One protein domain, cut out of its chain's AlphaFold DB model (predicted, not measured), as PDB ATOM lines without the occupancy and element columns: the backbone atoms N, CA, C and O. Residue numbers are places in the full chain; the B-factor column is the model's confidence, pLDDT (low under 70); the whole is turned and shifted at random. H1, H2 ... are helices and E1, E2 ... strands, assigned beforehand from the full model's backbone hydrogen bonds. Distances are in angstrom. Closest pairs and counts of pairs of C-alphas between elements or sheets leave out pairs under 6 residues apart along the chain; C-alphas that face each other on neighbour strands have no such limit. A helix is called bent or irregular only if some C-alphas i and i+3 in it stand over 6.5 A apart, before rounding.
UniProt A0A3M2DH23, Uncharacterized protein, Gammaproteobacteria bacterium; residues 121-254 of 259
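This is residues 121 to 254 of the 259 residues of an uncharacterized protein of Gammaproteobacteria bacterium (UniProt A0A3M2DH23). A twisted sheet of five strands is the middle of three layers: helices H1 and H2 lie side by side over one face, and a kinked helix, H3, crosses the other. The printed part has 134 residues with three named helices and five named strands, in the order H1 E1 H2 E2 E3 E4 E5 H3. The mixed sheet runs E2 E1 E3 E4 E5, and the class is mixed, helices and strands. The whole is compact, with a radius of gyration of the C-alphas of 14.5 A and spans of 43 by 31 by 29 A.

H1, residues 121 to 136, and H2, residues 164 to 178, touch and run the same way at a shallow tilt of 4 degrees; their closest C-alphas, of Leu 126 and His 169, are 6.8 A apart. E1, residues 141 to 149, H2 and E2, residues 185 to 193, make a strand-helix-strand unit, parallel neighbour strands with a helix between, with a right-handed crossover; N 143 and O 186 are within hydrogen-bond range at 2.7 A. E3, residues 198 to 203, is antiparallel to E1, with N 146 and O 200 at 2.8 A. E3, E4, residues 207 to 215, and E5, residues 221 to 230, form a meander of two hairpins, each strand the antiparallel neighbour of the one before, with N 201 and O 209 at 2.8 A and N 210 and O 227 at 2.9 A. H3, residues 235 to 250, is on the opposite face to H1 and H2, at a height over the sheet of 9.6 A; its closest C-alphas with E2, of Leu 250 and Leu 192, are 6.8 A apart. H3 has a kink of 36 degrees near residue 243 and is only just irregular, C-alphas 239 and 242 being 6.7 A apart. Every O i to N i+4 pair is within hydrogen-bond range in H1 and H2, and 9 of 12 are in H3.

H1 begins at C-alpha 121 (130.036, 125.850, 103.785) and is 21.9 A long. E1 measures 25.9 A, H2 21.3 A, E2 26.1 A, E3 16.5 A, E4 26.1 A and E5 26.6 A. H3, 23.9 A, ends at C-alpha 250 (154.585, 135.775, 119.760).

The C-alphas farthest apart, of Ile 139 and Ser 217, are 44.4 A apart. The printed part has no cut, and the link E1 to H2 is long, with 14 residues. Mean pLDDT of the printed part is 76.1, with residues 212 to 247 among those under 70.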
ATOM      1  N   SER A 121     129.348 124.558 103.741       65.31
ATOM      2  CA  SER A 121     130.036 125.850 103.785       65.31
ATOM      3  C   SER A 121     131.516 125.865 104.211       65.31
ATOM      4  O   SER A 121     132.229 126.767 103.775       65.31
ATOM      5  N   ARG A 122     132.029 124.941 105.044       69.62
ATOM      6  CA  ARG A 122     133.406 125.077 105.586       69.62
ATOM      7  C   ARG A 122     134.471 124.502 104.668       69.62
ATOM      8  O   ARG A 122     135.424 125.193 104.319       69.62
ATOM      9  N   ALA A 123     134.327 123.234 104.293       75.56
ATOM     10  CA  ALA A 123     135.276 122.593 103.389       75.56
ATOM     11  C   ALA A 123     135.283 123.291 102.018       75.56
ATOM     12  O   ALA A 123     136.347 123.461 101.431       75.56
ATOM     13  N   GLU A 124     134.121 123.745 101.538       72.56
ATOM     14  CA  GLU A 124     134.024 124.555 100.319       72.56
ATOM     15  C   GLU A 124     134.705 125.916 100.479       72.56
ATOM     16  O   GLU A 124     135.442 126.316  99.582       72.56
ATOM     17  N   TYR A 125     134.538 126.598 101.620       75.06
ATOM     18  CA  TYR A 125     135.238 127.859 101.883       75.06
ATOM     19  C   TYR A 125     136.760 127.687 101.879       75.06
ATOM     20  O   TYR A 125     137.461 128.437 101.203       75.06
ATOM     21  N   LEU A 126     137.277 126.693 102.607       84.56
ATOM     22  CA  LEU A 126     138.717 126.445 102.686       84.56
ATOM     23  C   LEU A 126     139.298 126.104 101.307       84.56
ATOM     24  O   LEU A 126     140.330 126.657 100.934       84.56
ATOM     25  N   ARG A 127     138.588 125.301 100.504       83.44
ATOM     26  CA  ARG A 127     138.964 125.049  99.102       83.44
ATOM     27  C   ARG A 127     138.918 126.319  98.253       83.44
ATOM     28  O   ARG A 127     139.860 126.597  97.525       83.44
ATOM     29  N   ALA A 128     137.866 127.128  98.368       78.19
ATOM     30  CA  ALA A 128     137.756 128.381  97.622       78.19
ATOM     31  C   ALA A 128     138.878 129.370  97.985       78.19
ATOM     32  O   ALA A 128     139.360 130.119  97.128       78.19
ATOM     33  N   LEU A 129     139.318 129.368  99.244       82.69
ATOM     34  CA  LEU A 129     140.473 130.126  99.706       82.69
ATOM     35  C   LEU A 129     141.773 129.599  99.081       82.69
ATOM     36  O   LEU A 129     142.538 130.394  98.536       82.69
ATOM     37  N   GLU A 130     141.996 128.284  99.094       89.25
ATOM     38  CA  GLU A 130     143.143 127.640  98.436       89.25
ATOM     39  C   GLU A 130     143.194 127.978  96.936       89.25
ATOM     40  O   GLU A 130     144.228 128.422  96.430       89.25
ATOM     41  N   ASP A 131     142.064 127.873  96.236       82.56
ATOM     42  CA  ASP A 131     141.940 128.239  94.822       82.56
ATOM     43  C   ASP A 131     142.221 129.728  94.590       82.56
ATOM     44  O   ASP A 131     142.786 130.136  93.573       82.56
ATOM     45  N   THR A 132     141.825 130.581  95.534       81.62
ATOM     46  CA  THR A 132     142.081 132.023  95.461       81.62
ATOM     47  C   THR A 132     143.560 132.335  95.644       81.62
ATOM     48  O   THR A 132     144.087 133.135  94.869       81.62
ATOM     49  N   ILE A 133     144.237 131.664  96.579       85.44
ATOM     50  CA  ILE A 133     145.691 131.757  96.768       85.44
ATOM     51  C   ILE A 133     146.415 131.354  95.483       85.44
ATOM     52  O   ILE A 133     147.287 132.086  95.019       85.44
ATOM     53  N   VAL A 134     146.024 130.233  94.867       86.38
ATOM     54  CA  VAL A 134     146.624 129.762  93.608       86.38
ATOM     55  C   VAL A 134     146.417 130.778  92.482       86.38
ATOM     56  O   VAL A 134     147.377 131.125  91.797       86.38
ATOM     57  N   ARG A 135     145.198 131.309  92.314       80.81
ATOM     58  CA  ARG A 135     144.889 132.307  91.271       80.81
ATOM     59  C   ARG A 135     145.647 133.621  91.447       80.81
ATOM     60  O   ARG A 135     146.043 134.226  90.457       80.81
ATOM     61  N   HIS A 136     145.845 134.067  92.686       80.12
ATOM     62  CA  HIS A 136     146.518 135.336  92.990       80.12
ATOM     63  C   HIS A 136     148.014 135.168  93.270       80.12
ATOM     64  O   HIS A 136     148.696 136.150  93.574       80.12
ATOM     65  N   ARG A 137     148.547 133.950  93.120       80.75
ATOM     66  CA  ARG A 137     149.941 133.617  93.416       80.75
ATOM     67  C   ARG A 137     150.935 134.530  92.711       80.75
ATOM     68  O   ARG A 137     151.963 134.835  93.299       80.75
ATOM     69  N   GLU A 138     150.657 134.969  91.486       76.38
ATOM     70  CA  GLU A 138     151.560 135.835  90.707       76.38
ATOM     71  C   GLU A 138     151.493 137.313  91.126       76.38
ATOM     72  O   GLU A 138     152.490 138.033  91.067       76.38
ATOM     73  N   ILE A 139     150.328 137.766  91.592       79.50
ATOM     74  CA  ILE A 139     150.068 139.173  91.930       79.50
ATOM     75  C   ILE A 139     150.509 139.472  93.374       79.50
ATOM     76  O   ILE A 139     150.988 140.571  93.664       79.50
ATOM     77  N   GLY A 140     150.431 138.466  94.246       78.50
ATOM     78  CA  GLY A 140     150.702 138.554  95.678       78.50
ATOM     79  C   GLY A 140     149.425 138.345  96.488       78.50
ATOM     80  O   GLY A 140     148.347 138.771  96.080       78.50
ATOM     81  N   PHE A 141     149.551 137.659  97.622       83.00
ATOM     82  CA  PHE A 141     148.444 137.344  98.526       83.00
ATOM     83  C   PHE A 141     149.005 137.103  99.933       83.00
ATOM     84  O   PHE A 141     150.004 136.390 100.069       83.00
ATOM     85  N   LYS A 142     148.394 137.682 100.976       86.44
ATOM     86  CA  LYS A 142     148.774 137.408 102.379       86.44
ATOM     87  C   LYS A 142     147.741 136.495 103.035       86.44
ATOM     88  O   LYS A 142     146.575 136.852 103.122       86.44
ATOM     89  N   TYR A 143     148.173 135.361 103.561       89.31
ATOM     90  CA  TYR A 143     147.388 134.484 104.415       89.31
ATOM     91  C   TYR A 143     148.203 134.126 105.653       89.31
ATOM     92  O   TYR A 143     149.299 133.585 105.542       89.31
ATOM     93  N   VAL A 144     147.668 134.415 106.835       88.69
ATOM     94  CA  VAL A 144     148.290 134.011 108.101       88.69
ATOM     95  C   VAL A 144     147.230 133.360 108.967       88.69
ATOM     96  O   VAL A 144     146.202 133.978 109.249       88.69
ATOM     97  N   ARG A 145     147.488 132.129 109.406       90.12
ATOM     98  CA  ARG A 145     146.655 131.407 110.365       90.12
ATOM     99  C   ARG A 145     147.417 131.199 111.662       90.12
ATOM    100  O   ARG A 145     148.475 130.580 111.668       90.12
ATOM    101  N   ILE A 146     146.848 131.675 112.762       85.31
ATOM    102  CA  ILE A 146     147.386 131.504 114.112       85.31
ATOM    103  C   ILE A 146     146.441 130.576 114.867       85.31
ATOM    104  O   ILE A 146     145.309 130.944 115.176       85.31
ATOM    105  N   ASN A 147     146.918 129.370 115.154       86.75
ATOM    106  CA  ASN A 147     146.189 128.364 115.914       86.75
ATOM    107  C   ASN A 147     146.565 128.495 117.389       86.75
ATOM    108  O   ASN A 147     147.750 128.468 117.734       86.75
ATOM    109  N   GLN A 148     145.580 128.640 118.269       81.50
ATOM    110  CA  GLN A 148     145.855 128.641 119.701       81.50
ATOM    111  C   GLN A 148     145.973 127.211 120.216       81.50
ATOM    112  O   GLN A 148     145.121 126.369 119.955       81.50
ATOM    113  N   VAL A 149     147.039 126.941 120.962       80.06
ATOM    114  CA  VAL A 149     147.296 125.639 121.588       80.06
ATOM    115  C   VAL A 149     147.395 125.804 123.104       80.06
ATOM    116  O   VAL A 149     147.739 126.893 123.574       80.06
ATOM    117  N   PRO A 150     147.135 124.752 123.900       77.12
ATOM    118  CA  PRO A 150     147.378 124.786 125.340       77.12
ATOM    119  C   PRO A 150     148.818 125.206 125.677       77.12
ATOM    120  O   PRO A 150     149.746 124.956 124.908       77.12
ATOM    121  N   LEU A 151     149.026 125.815 126.850       74.75
ATOM    122  CA  LEU A 151     150.352 126.283 127.298       74.75
ATOM    123  C   LEU A 151     151.409 125.163 127.329       74.75
ATOM    124  O   LEU A 151     152.554 125.394 126.958       74.75
ATOM    125  N   ASP A 152     151.025 123.954 127.737       81.00
ATOM    126  CA  ASP A 152     151.867 122.745 127.734       81.00
ATOM    127  C   ASP A 152     151.903 122.042 126.361       81.00
ATOM    128  O   ASP A 152     152.461 120.953 126.201       81.00
ATOM    129  N   GLY A 153     151.228 122.629 125.378       79.25
ATOM    130  CA  GLY A 153     150.988 122.068 124.066       79.25
ATOM    131  C   GLY A 153     151.884 122.605 122.965       79.25
ATOM    132  O   GLY A 153     151.831 122.062 121.867       79.25
ATOM    133  N   ILE A 154     152.701 123.623 123.247       82.56
ATOM    134  CA  ILE A 154     153.516 124.312 122.240       82.56
ATOM    135  C   ILE A 154     154.531 123.388 121.557       82.56
ATOM    136  O   ILE A 154     154.734 123.493 120.353       82.56
ATOM    137  N   ASP A 155     155.096 122.427 122.289       85.50
ATOM    138  CA  ASP A 155     156.066 121.455 121.763       85.50
ATOM    139  C   ASP A 155     155.396 120.215 121.145       85.50
ATOM    140  O   ASP A 155     156.070 119.306 120.658       85.50
ATOM    141  N   LYS A 156     154.061 120.131 121.197       87.56
ATOM    142  CA  LYS A 156     153.305 119.012 120.631       87.56
ATOM    143  C   LYS A 156     152.909 119.342 119.180       87.56
ATOM    144  O   LYS A 156     152.652 120.507 118.880       87.56
ATOM    145  N   PRO A 157     152.802 118.328 118.296       88.81
ATOM    146  CA  PRO A 157     152.331 118.531 116.927       88.81
ATOM    147  C   PRO A 157     150.969 119.224 116.901       88.81
ATOM    148  O   PRO A 157     150.081 118.877 117.689       88.81
ATOM    149  N   LEU A 158     150.800 120.173 115.980       87.62
ATOM    150  CA  LEU A 158     149.569 120.943 115.839       87.62
ATOM    151  C   LEU A 158     148.382 120.040 115.464       87.62
ATOM    152  O   LEU A 158     147.256 120.301 115.881       87.62
ATOM    153  N   SER A 159     148.636 118.928 114.772       85.12
ATOM    154  CA  SER A 159     147.621 117.924 114.427       85.12
ATOM    155  C   SER A 159     146.867 117.332 115.615       85.12
ATOM    156  O   SER A 159     145.747 116.863 115.443       85.12
ATOM    157  N   LYS A 160     147.415 117.406 116.835       83.81
ATOM    158  CA  LYS A 160     146.703 116.987 118.055       83.81
ATOM    159  C   LYS A 160     145.564 117.919 118.457       83.81
ATOM    160  O   LYS A 160     144.725 117.523 119.257       83.81
ATOM    161  N   TYR A 161     145.567 119.149 117.952       81.12
ATOM    162  CA  TYR A 161     144.606 120.195 118.304       81.12
ATOM    163  C   TYR A 161     143.703 120.576 117.136       81.12
ATOM    164  O   TYR A 161     142.810 121.398 117.298       81.12
ATOM    165  N   LEU A 162     143.935 119.992 115.961       81.19
ATOM    166  CA  LEU A 162     143.187 120.276 114.749       81.19
ATOM    167  C   LEU A 162     142.334 119.078 114.355       81.19
ATOM    168  O   LEU A 162     142.821 117.952 114.299       81.19
ATOM    169  N   GLY A 163     141.087 119.339 113.971       79.62
ATOM    170  CA  GLY A 163     140.289 118.352 113.248       79.62
ATOM    171  C   GLY A 163     140.873 118.056 111.857       79.62
ATOM    172  O   GLY A 163     141.605 118.871 111.283       79.62
ATOM    173  N   ASN A 164     140.499 116.910 111.279       82.19
ATOM    174  CA  ASN A 164     141.023 116.409 109.996       82.19
ATOM    175  C   ASN A 164     141.016 117.459 108.876       82.19
ATOM    176  O   ASN A 164     142.022 117.664 108.199       82.19
ATOM    177  N   THR A 165     139.902 118.168 108.700       83.12
ATOM    178  CA  THR A 165     139.755 119.186 107.655       83.12
ATOM    179  C   THR A 165     140.679 120.388 107.879       83.12
ATOM    180  O   THR A 165     141.267 120.888 106.925       83.12
ATOM    181  N   SER A 166     140.836 120.853 109.126       85.94
ATOM    182  CA  SER A 166     141.757 121.955 109.457       85.94
ATOM    183  C   SER A 166     143.207 121.548 109.221       85.94
ATOM    184  O   SER A 166     143.982 122.331 108.675       85.94
ATOM    185  N   SER A 167     143.560 120.316 109.600       88.62
ATOM    186  CA  SER A 167     144.895 119.760 109.371       88.62
ATOM    187  C   SER A 167     145.206 119.668 107.874       88.62
ATOM    188  O   SER A 167     146.245 120.152 107.423       88.62
ATOM    189  N   ALA A 168     144.266 119.141 107.079       90.50
ATOM    190  CA  ALA A 168     144.399 119.047 105.627       90.50
ATOM    191  C   ALA A 168     144.586 120.425 104.972       90.50
ATOM    192  O   ALA A 168     145.485 120.596 104.148       90.50
ATOM    193  N   HIS A 169     143.800 121.421 105.389       91.31
ATOM    194  CA  HIS A 169     143.946 122.797 104.918       91.31
ATOM    195  C   HIS A 169     145.317 123.386 105.281       91.31
ATOM    196  O   HIS A 169     146.026 123.876 104.407       91.31
ATOM    197  N   CYS A 170     145.749 123.280 106.545       92.94
ATOM    198  CA  CYS A 170     147.059 123.785 106.975       92.94
ATOM    199  C   CYS A 170     148.204 123.144 106.178       92.94
ATOM    200  O   CYS A 170     149.121 123.844 105.743       92.94
ATOM    201  N   ARG A 171     148.122 121.831 105.925       94.50
ATOM    202  CA  ARG A 171     149.105 121.102 105.113       94.50
ATOM    203  C   ARG A 171     149.149 121.663 103.696       94.50
ATOM    204  O   ARG A 171     150.230 121.964 103.194       94.50
ATOM    205  N   ARG A 172     147.980 121.875 103.087       94.25
ATOM    206  CA  ARG A 172     147.868 122.434 101.739       94.25
ATOM    207  C   ARG A 172     148.471 123.835 101.636       94.25
ATOM    208  O   ARG A 172     149.166 124.121 100.665       94.25
ATOM    209  N   ILE A 173     148.252 124.695 102.630       94.12
ATOM    210  CA  ILE A 173     148.839 126.042 102.666       94.12
ATOM    211  C   ILE A 173     150.371 125.988 102.729       94.12
ATOM    212  O   ILE A 173     151.027 126.674 101.945       94.12
ATOM    213  N   LEU A 174     150.947 125.154 103.600       93.38
ATOM    214  CA  LEU A 174     152.406 125.003 103.697       93.38
ATOM    215  C   LEU A 174     153.018 124.403 102.418       93.38
ATOM    216  O   LEU A 174     154.121 124.765 102.014       93.38
ATOM    217  N   GLU A 175     152.305 123.504 101.737       93.69
ATOM    218  CA  GLU A 175     152.722 123.011 100.420       93.69
ATOM    219  C   GLU A 175     152.727 124.122  99.364       93.69
ATOM    220  O   GLU A 175     153.679 124.218  98.588       93.69
ATOM    221  N   LEU A 176     151.692 124.969  99.338       91.25
ATOM    222  CA  LEU A 176     151.616 126.119  98.431       91.25
ATOM    223  C   LEU A 176     152.737 127.131  98.702       91.25
ATOM    224  O   LEU A 176     153.288 127.684  97.750       91.25
ATOM    225  N   GLU A 177     153.100 127.333  99.971       90.06
ATOM    226  CA  GLU A 177     154.234 128.168 100.373       90.06
ATOM    227  C   GLU A 177     155.545 127.615  99.799       90.06
ATOM    228  O   GLU A 177     156.247 128.325  99.081       90.06
ATOM    229  N   ARG A 178     155.833 126.318 100.007       88.75
ATOM    230  CA  ARG A 178     157.051 125.662  99.486       88.75
ATOM    231  C   ARG A 178     157.136 125.656  97.965       88.75
ATOM    232  O   ARG A 178     158.232 125.616  97.417       88.75
ATOM    233  N   GLN A 179     155.994 125.635  97.286       87.25
ATOM    234  CA  GLN A 179     155.929 125.642  95.828       87.25
ATOM    235  C   GLN A 179     156.114 127.038  95.231       87.25
ATOM    236  O   GLN A 179     156.205 127.136  94.006       87.25
ATOM    237  N   SER A 180     156.117 128.103  96.041       81.12
ATOM    238  CA  SER A 180     156.109 129.487  95.576       81.12
ATOM    239  C   SER A 180     157.454 130.191  95.708       81.12
ATOM    240  O   SER A 180     157.901 130.494  96.805       81.12
ATOM    241  N   ASP A 181     158.010 130.604  94.569       79.50
ATOM    242  CA  ASP A 181     159.171 131.503  94.514       79.50
ATOM    243  C   ASP A 181     158.782 132.998  94.560       79.50
ATOM    244  O   ASP A 181     159.634 133.881  94.454       79.50
ATOM    245  N   ASN A 182     157.484 133.320  94.675       81.31
ATOM    246  CA  ASN A 182     157.026 134.708  94.683       81.31
ATOM    247  C   ASN A 182     157.149 135.334  96.077       81.31
ATOM    248  O   ASN A 182     156.342 135.050  96.958       81.31
ATOM    249  N   ALA A 183     158.072 136.285  96.230       76.12
ATOM    250  CA  ALA A 183     158.270 137.053  97.463       76.12
ATOM    251  C   ALA A 183     157.051 137.895  97.902       76.12
ATOM    252  O   ALA A 183     156.991 138.340  99.046       76.12
ATOM    253  N   LYS A 184     156.085 138.146  97.007       79.12
ATOM    254  CA  LYS A 184     154.827 138.846  97.327       79.12
ATOM    255  C   LYS A 184     153.741 137.918  97.873       79.12
ATOM    256  O   LYS A 184     152.697 138.401  98.309       79.12
ATOM    257  N   LEU A 185     153.947 136.604  97.805       85.19
ATOM    258  CA  LEU A 185     153.072 135.630  98.435       85.19
ATOM    259  C   LEU A 185     153.549 135.420  99.875       85.19
ATOM    260  O   LEU A 185     154.685 135.021 100.103       85.19
ATOM    261  N   THR A 186     152.689 135.697 100.848       88.19
ATOM    262  CA  THR A 186     152.986 135.493 102.272       88.19
ATOM    263  C   THR A 186     151.975 134.508 102.823       88.19
ATOM    264  O   THR A 186     150.837 134.891 103.072       88.19
ATOM    265  N   LEU A 187     152.367 133.249 102.989       90.88
ATOM    266  CA  LEU A 187     151.539 132.209 103.596       90.88
ATOM    267  C   LEU A 187     152.201 131.790 104.903       90.88
ATOM    268  O   LEU A 187     153.396 131.545 104.907       90.88
ATOM    269  N   ALA A 188     151.456 131.722 106.002       90.69
ATOM    270  CA  ALA A 188     152.003 131.252 107.268       90.69
ATOM    271  C   ALA A 188     150.960 130.482 108.076       90.69
ATOM    272  O   ALA A 188     149.828 130.942 108.255       90.69
ATOM    273  N   ILE A 189     151.375 129.335 108.614       93.50
ATOM    274  CA  ILE A 189     150.665 128.617 109.673       93.50
ATOM    275  C   ILE A 189     151.490 128.750 110.947       93.50
ATOM    276  O   ILE A 189     152.696 128.510 110.948       93.50
ATOM    277  N   MET A 190     150.840 129.144 112.034       90.56
ATOM    278  CA  MET A 190     151.492 129.407 113.307       90.56
ATOM    279  C   MET A 190     150.730 128.782 114.473       90.56
ATOM    280  O   MET A 190     149.523 128.527 114.384       90.56
ATOM    281  N   LYS A 191     151.439 128.575 115.581       88.94
ATOM    282  CA  LYS A 191     150.909 128.133 116.873       88.94
ATOM    283  C   LYS A 191     151.189 129.180 117.951       88.94
ATOM    284  O   LYS A 191     152.293 129.716 118.031       88.94
ATOM    285  N   LEU A 192     150.203 129.471 118.790       81.88
ATOM    286  CA  LEU A 192     150.321 130.419 119.898       81.88
ATOM    287  C   LEU A 192     149.838 129.763 121.199       81.88
ATOM    288  O   LEU A 192     148.694 129.312 121.251       81.88
ATOM    289  N   PRO A 193     150.648 129.727 122.269       76.88
ATOM    290  CA  PRO A 193     150.232 129.107 123.518       76.88
ATOM    291  C   PRO A 193     149.257 130.022 124.287       76.88
ATOM    292  O   PRO A 193     149.607 131.140 124.667       76.88
ATOM    293  N   GLN A 194     148.030 129.555 124.530       70.31
ATOM    294  CA  GLN A 194     146.946 130.297 125.194       70.31
ATOM    295  C   GLN A 194     146.095 129.386 126.098       70.31
ATOM    296  O   GLN A 194     146.139 128.162 126.023       70.31
ATOM    297  N   ARG A 195     145.331 130.001 127.017       55.06
ATOM    298  CA  ARG A 195     144.429 129.286 127.948       55.06
ATOM    299  C   ARG A 195     143.042 128.996 127.364       55.06
ATOM    300  O   ARG A 195     142.311 128.210 127.955       55.06
ATOM    301  N   ARG A 196     142.667 129.658 126.268       56.78
ATOM    302  CA  ARG A 196     141.409 129.460 125.536       56.78
ATOM    303  C   ARG A 196     141.741 129.061 124.099       56.78
ATOM    304  O   ARG A 196     142.793 129.457 123.604       56.78
ATOM    305  N   LEU A 197     140.897 128.221 123.506       53.50
ATOM    306  CA  LEU A 197     141.116 127.597 122.202       53.50
ATOM    307  C   LEU A 197     140.288 128.338 121.147       53.50
ATOM    308  O   LEU A 197     139.094 128.095 121.016       53.50
ATOM    309  N   GLY A 198     140.920 129.260 120.427       65.62
ATOM    310  CA  GLY A 198     140.364 129.853 119.216       65.62
ATOM    311  C   GLY A 198     141.445 130.008 118.150       65.62
ATOM    312  O   GLY A 198     142.584 130.378 118.441       65.62
ATOM    313  N   SER A 199     141.104 129.737 116.900       72.25
ATOM    314  CA  SER A 199     142.004 129.905 115.762       72.25
ATOM    315  C   SER A 199     141.642 131.171 114.986       72.25
ATOM    316  O   SER A 199     140.476 131.507 114.809       72.25
ATOM    317  N   PHE A 200     142.643 131.905 114.510       78.19
ATOM    318  CA  PHE A 200     142.449 133.171 113.795       78.19
ATOM    319  C   PHE A 200     143.075 133.061 112.409       78.19
ATOM    320  O   PHE A 200     144.198 132.570 112.284       78.19
ATOM    321  N   MET A 201     142.385 133.539 111.374       82.12
ATOM    322  CA  MET A 201     142.920 133.622 110.013       82.12
ATOM    323  C   MET A 201     142.791 135.042 109.481       82.12
ATOM    324  O   MET A 201     141.720 135.641 109.530       82.12
ATOM    325  N   ILE A 202     143.874 135.562 108.923       77.75
ATOM    326  CA  ILE A 202     143.891 136.835 108.208       77.75
ATOM    327  C   ILE A 202     144.046 136.515 106.732       77.75
ATOM    328  O   ILE A 202     145.020 135.869 106.341       77.75
ATOM    329  N   VAL A 203     143.112 136.997 105.919       78.06
ATOM    330  CA  VAL A 203     143.102 136.775 104.473       78.06
ATOM    331  C   VAL A 203     143.191 138.116 103.757       78.06
ATOM    332  O   VAL A 203     142.318 138.974 103.885       78.06
ATOM    333  N   ASP A 204     144.285 138.303 103.029       73.38
ATOM    334  CA  ASP A 204     144.617 139.442 102.170       73.38
ATOM    335  C   ASP A 204     144.439 140.824 102.822       73.38
ATOM    336  O   ASP A 204     144.120 141.808 102.164       73.38
ATOM    337  N   ARG A 205     144.589 140.900 104.155       66.88
ATOM    338  CA  ARG A 205     144.302 142.107 104.960       66.88
ATOM    339  C   ARG A 205     142.898 142.697 104.708       66.88
ATOM    340  O   ARG A 205     142.680 143.881 104.945       66.88
ATOM    341  N   ARG A 206     141.963 141.871 104.231       63.91
ATOM    342  CA  ARG A 206     140.574 142.227 103.887       63.91
ATOM    343  C   ARG A 206     139.544 141.392 104.622       63.91
ATOM    344  O   ARG A 206     138.419 141.846 104.816       63.91
ATOM    345  N   TYR A 207     139.937 140.203 105.066       67.88
ATOM    346  CA  TYR A 207     139.087 139.355 105.877       67.88
ATOM    347  C   TYR A 207     139.806 138.920 107.143       67.88
ATOM    348  O   TYR A 207     140.989 138.560 107.119       67.88
ATOM    349  N   LEU A 208     139.049 138.921 108.232       68.62
ATOM    350  CA  LEU A 208     139.400 138.250 109.469       68.62
ATOM    351  C   LEU A 208     138.408 137.111 109.685       68.62
ATOM    352  O   LEU A 208     137.196 137.328 109.688       68.62
ATOM    353  N   VAL A 209     138.933 135.905 109.870       73.25
ATOM    354  CA  VAL A 209     138.148 134.727 110.230       73.25
ATOM    355  C   VAL A 209     138.508 134.311 111.645       73.25
ATOM    356  O   VAL A 209     139.684 134.106 111.951       73.25
ATOM    357  N   LEU A 210     137.499 134.188 112.501       70.38
ATOM    358  CA  LEU A 210     137.634 133.619 113.839       70.38
ATOM    359  C   LEU A 210     137.027 132.229 113.809       70.38
ATOM    360  O   LEU A 210     135.845 132.084 113.520       70.38
ATOM    361  N   GLU A 211     137.823 131.216 114.084       72.88
ATOM    362  CA  GLU A 211     137.376 129.840 114.196       72.88
ATOM    363  C   GLU A 211     137.344 129.462 115.675       72.88
ATOM    364  O   GLU A 211     138.332 129.607 116.394       72.88
ATOM    365  N   VAL A 212     136.171 129.040 116.133       67.81
ATOM    366  CA  VAL A 212     135.966 128.559 117.498       67.81
ATOM    367  C   VAL A 212     136.197 127.061 117.472       67.81
ATOM    368  O   VAL A 212     135.535 126.353 116.713       67.81
ATOM    369  N   ASP A 213     137.129 126.587 118.289       67.62
ATOM    370  CA  ASP A 213     137.495 125.177 118.362       67.62
ATOM    371  C   ASP A 213     136.791 124.509 119.564       67.62
ATOM    372  O   ASP A 213     136.575 125.120 120.611       67.62
ATOM    373  N   GLY A 214     136.403 123.247 119.404       60.94
ATOM    374  CA  GLY A 214     135.716 122.417 120.394       60.94
ATOM    375  C   GLY A 214     136.329 121.019 120.491       60.94
ATOM    376  O   GLY A 214     137.181 120.642 119.688       60.94
ATOM    377  N   ILE A 215     135.906 120.246 121.494       61.75
ATOM    378  CA  ILE A 215     136.313 118.847 121.700       61.75
ATOM    379  C   ILE A 215     135.046 118.001 121.827       61.75
ATOM    380  O   ILE A 215     134.160 118.348 122.610       61.75
ATOM    381  N   ASP A 216     134.932 116.940 121.028       63.84
ATOM    382  CA  ASP A 216     133.755 116.065 121.024       63.84
ATOM    383  C   ASP A 216     133.742 115.090 122.220       63.84
ATOM    384  O   ASP A 216     134.654 115.062 123.052       63.84
ATOM    385  N   SER A 217     132.693 114.266 122.326       51.47
ATOM    386  CA  SER A 217     132.555 113.274 123.405       51.47
ATOM    387  C   SER A 217     133.636 112.187 123.402       51.47
ATOM    388  O   SER A 217     133.811 111.502 124.410       51.47
ATOM    389  N   GLU A 218     134.342 112.010 122.287       57.12
ATOM    390  CA  GLU A 218     135.434 111.048 122.116       57.12
ATOM    391  C   GLU A 218     136.814 111.681 122.373       57.12
ATOM    392  O   GLU A 218     137.830 110.986 122.373       57.12
ATOM    393  N   GLY A 219     136.858 112.987 122.658       60.88
ATOM    394  CA  GLY A 219     138.090 113.729 122.897       60.88
ATOM    395  C   GLY A 219     138.768 114.233 121.622       60.88
ATOM    396  O   GLY A 219     139.903 114.709 121.702       60.88
ATOM    397  N   ASN A 220     138.111 114.150 120.459       65.44
ATOM    398  CA  ASN A 220     138.670 114.647 119.206       65.44
ATOM    399  C   ASN A 220     138.399 116.153 119.053       65.44
ATOM    400  O   ASN A 220     137.276 116.612 119.293       65.44
ATOM    401  N   PRO A 221     139.398 116.942 118.625       65.19
ATOM    402  CA  PRO A 221     139.199 118.352 118.329       65.19
ATOM    403  C   PRO A 221     138.356 118.539 117.058       65.19
ATOM    404  O   PRO A 221     138.566 117.866 116.045       65.19
ATOM    405  N   TYR A 222     137.444 119.506 117.079       62.94
ATOM    406  CA  TYR A 222     136.645 119.911 115.923       62.94
ATOM    407  C   TYR A 222     136.448 121.429 115.897       62.94
ATOM    408  O   TYR A 222     136.562 122.096 116.917       62.94
ATOM    409  N   ALA A 223     136.136 121.992 114.731       66.69
ATOM    410  CA  ALA A 223     135.756 123.400 114.631       66.69
ATOM    411  C   ALA A 223     134.266 123.548 114.972       66.69
ATOM    412  O   ALA A 223     133.413 123.042 114.241       66.69
ATOM    413  N   ALA A 224     133.956 124.229 116.071       63.62
ATOM    414  CA  ALA A 224     132.596 124.476 116.540       63.62
ATOM    415  C   ALA A 224     131.895 125.607 115.769       63.62
ATOM    416  O   ALA A 224     130.671 125.604 115.655       63.62
ATOM    417  N   GLY A 225     132.646 126.559 115.207       60.78
ATOM    418  CA  GLY A 225     132.067 127.653 114.428       60.78
ATOM    419  C   GLY A 225     133.102 128.526 113.729       60.78
ATOM    420  O   GLY A 225     134.288 128.473 114.043       60.78
ATOM    421  N   MET A 226     132.647 129.342 112.774       66.44
ATOM    422  CA  MET A 226     133.476 130.336 112.084       66.44
ATOM    423  C   MET A 226     132.751 131.682 111.986       66.44
ATOM    424  O   MET A 226     131.602 131.736 111.546       66.44
ATOM    425  N   PHE A 227     133.444 132.765 112.329       63.03
ATOM    426  CA  PHE A 227     133.002 134.146 112.150       63.03
ATOM    427  C   PHE A 227     133.797 134.797 111.041       63.03
ATOM    428  O   PHE A 227     135.023 134.765 111.060       63.03
ATOM    429  N   PHE A 228     133.088 135.428 110.113       65.81
ATOM    430  CA  PHE A 228     133.677 136.139 108.989       65.81
ATOM    431  C   PHE A 228     133.465 137.636 109.163       65.81
ATOM    432  O   PHE A 228     132.332 138.112 109.216       65.81
ATOM    433  N   LEU A 229     134.564 138.374 109.217       60.09
ATOM    434  CA  LEU A 229     134.573 139.828 109.179       60.09
ATOM    435  C   LEU A 229     135.169 140.250 107.837       60.09
ATOM    436  O   LEU A 229     136.376 140.134 107.627       60.09
ATOM    437  N   GLU A 230     134.309 140.697 106.922       62.75
ATOM    438  CA  GLU A 230     134.715 141.348 105.674       62.75
ATOM    439  C   GLU A 230     134.893 142.847 105.930       62.75
ATOM    440  O   GLU A 230     133.949 143.538 106.318       62.75
ATOM    441  N   ASP A 231     136.091 143.362 105.673       61.12
ATOM    442  CA  ASP A 231     136.408 144.779 105.795       61.12
ATOM    443  C   ASP A 231     136.820 145.354 104.438       61.12
ATOM    444  O   ASP A 231     137.998 145.458 104.087       61.12
ATOM    445  N   ARG A 232     135.805 145.730 103.656       58.91
ATOM    446  CA  ARG A 232     135.970 146.250 102.288       58.91
ATOM    447  C   ARG A 232     136.794 147.527 102.216       58.91
ATOM    448  O   ARG A 232     137.389 147.806 101.178       58.91
ATOM    449  N   GLU A 233     136.788 148.309 103.288       60.78
ATOM    450  CA  GLU A 233     137.452 149.608 103.349       60.78
ATOM    451  C   GLU A 233     138.778 149.557 104.117       60.78
ATOM    452  O   GLU A 233     139.457 150.576 104.216       60.78
ATOM    453  N   GLY A 234     139.149 148.394 104.663       57.72
ATOM    454  CA  GLY A 234     140.399 148.173 105.390       57.72
ATOM    455  C   GLY A 234     140.481 148.842 106.766       57.72
ATOM    456  O   GLY A 234     141.481 148.670 107.454       57.72
ATOM    457  N   ARG A 235     139.452 149.577 107.211       61.66
ATOM    458  CA  ARG A 235     139.507 150.388 108.443       61.66
ATOM    459  C   ARG A 235     139.487 149.557 109.725       61.66
ATOM    460  O   ARG A 235     140.040 149.980 110.738       61.66
ATOM    461  N   ILE A 236     138.789 148.426 109.714       55.75
ATOM    462  CA  ILE A 236     138.679 147.506 110.849       55.75
ATOM    463  C   ILE A 236     139.964 146.688 110.933       55.75
ATOM    464  O   ILE A 236     140.615 146.669 111.973       55.75
ATOM    465  N   ILE A 237     140.381 146.071 109.832       61.41
ATOM    466  CA  ILE A 237     141.586 145.256 109.772       61.41
ATOM    467  C   ILE A 237     142.815 146.099 110.062       61.41
ATOM    468  O   ILE A 237     143.633 145.637 110.846       61.41
ATOM    469  N   GLU A 238     142.925 147.335 109.566       63.03
ATOM    470  CA  GLU A 238     144.025 148.239 109.933       63.03
ATOM    471  C   GLU A 238     144.155 148.439 111.448       63.03
ATOM    472  O   GLU A 238     145.268 148.408 111.973       63.03
ATOM    473  N   ARG A 239     143.035 148.564 112.174       59.06
ATOM    474  CA  ARG A 239     143.048 148.666 113.645       59.06
ATOM    475  C   ARG A 239     143.536 147.380 114.308       59.06
ATOM    476  O   ARG A 239     144.206 147.434 115.337       59.06
ATOM    477  N   PHE A 240     143.244 146.228 113.710       57.31
ATOM    478  CA  PHE A 240     143.699 144.932 114.208       57.31
ATOM    479  C   PHE A 240     145.075 144.507 113.678       57.31
ATOM    480  O   PHE A 240     145.668 143.604 114.262       57.31
ATOM    481  N   LEU A 241     145.630 145.142 112.639       62.09
ATOM    482  CA  LEU A 241     146.927 144.764 112.063       62.09
ATOM    483  C   LEU A 241     148.030 144.815 113.116       62.09
ATOM    484  O   LEU A 241     148.780 143.860 113.243       62.09
ATOM    485  N   TRP A 242     148.062 145.855 113.952       58.84
ATOM    486  CA  TRP A 242     149.030 145.924 115.050       58.84
ATOM    487  C   TRP A 242     148.868 144.775 116.059       58.84
ATOM    488  O   TRP A 242     149.854 144.250 116.581       58.84
ATOM    489  N   TYR A 243     147.629 144.369 116.349       59.81
ATOM    490  CA  TYR A 243     147.355 143.235 117.231       59.81
ATOM    491  C   TYR A 243     147.844 141.930 116.599       59.81
ATOM    492  O   TYR A 243     148.534 141.150 117.251       59.81
ATOM    493  N   PHE A 244     147.558 141.735 115.315       67.06
ATOM    494  CA  PHE A 244     147.999 140.569 114.566       67.06
ATOM    495  C   PHE A 244     149.505 140.501 114.402       67.06
ATOM    496  O   PHE A 244     150.061 139.447 114.663       67.06
ATOM    497  N   ASP A 245     150.172 141.604 114.082       69.06
ATOM    498  CA  ASP A 245     151.630 141.656 113.986       69.06
ATOM    499  C   ASP A 245     152.277 141.304 115.339       69.06
ATOM    500  O   ASP A 245     153.304 140.625 115.404       69.06
ATOM    501  N   ASN A 246     151.654 141.702 116.458       62.62
ATOM    502  CA  ASN A 246     152.102 141.284 117.784       62.62
ATOM    503  C   ASN A 246     151.845 139.804 118.067       62.62
ATOM    504  O   ASN A 246     152.706 139.165 118.670       62.62
ATOM    505  N   LEU A 247     150.691 139.264 117.671       65.56
ATOM    506  CA  LEU A 247     150.416 137.834 117.806       65.56
ATOM    507  C   LEU A 247     151.361 137.008 116.932       65.56
ATOM    508  O   LEU A 247     151.915 136.036 117.426       65.56
ATOM    509  N   GLU A 248     151.593 137.425 115.689       71.12
ATOM    510  CA  GLU A 248     152.520 136.818 114.730       71.12
ATOM    511  C   GLU A 248     153.938 136.761 115.324       71.12
ATOM    512  O   GLU A 248     154.591 135.725 115.275       71.12
ATOM    513  N   ARG A 249     154.378 137.828 116.010       74.31
ATOM    514  CA  ARG A 249     155.675 137.871 116.714       74.31
ATOM    515  C   ARG A 249     155.768 136.928 117.920       74.31
ATOM    516  O   ARG A 249     156.867 136.529 118.297       74.31
ATOM    517  N   LEU A 250     154.647 136.654 118.586       73.69
ATOM    518  CA  LEU A 250     154.585 135.775 119.760       73.69
ATOM    519  C   LEU A 250     154.297 134.316 119.388       73.69
ATOM    520  O   LEU A 250     154.512 133.421 120.207       73.69
ATOM    521  N   ALA A 251     153.783 134.087 118.184       83.25
ATOM    522  CA  ALA A 251     153.464 132.776 117.667       83.25
ATOM    523  C   ALA A 251     154.713 132.109 117.076       83.25
ATOM    524  O   ALA A 251     155.659 132.761 116.636       83.25
ATOM    525  N   GLN A 252     154.721 130.781 117.090       88.31
ATOM    526  CA  GLN A 252     155.774 129.978 116.486       88.31
ATOM    527  C   GLN A 252     155.296 129.476 115.120       88.31
ATOM    528  O   GLN A 252     154.164 128.990 115.035       88.31
ATOM    529  N   PRO A 253     156.108 129.578 114.055       91.81
ATOM    530  CA  PRO A 253     155.768 128.991 112.766       91.81
ATOM    531  C   PRO A 253     155.666 127.469 112.887       91.81
ATOM    532  O   PRO A 253     156.354 126.860 113.706       91.81
ATOM    533  N   VAL A 254     154.790 126.883 112.077       92.75
ATOM    534  CA  VAL A 254     154.515 125.443 112.046       92.75
ATOM    535  C   VAL A 254     155.054 124.861 110.750       92.75
ATOM    536  O   VAL A 254     154.826 125.426 109.679       92.75
TER     537      VAL A 254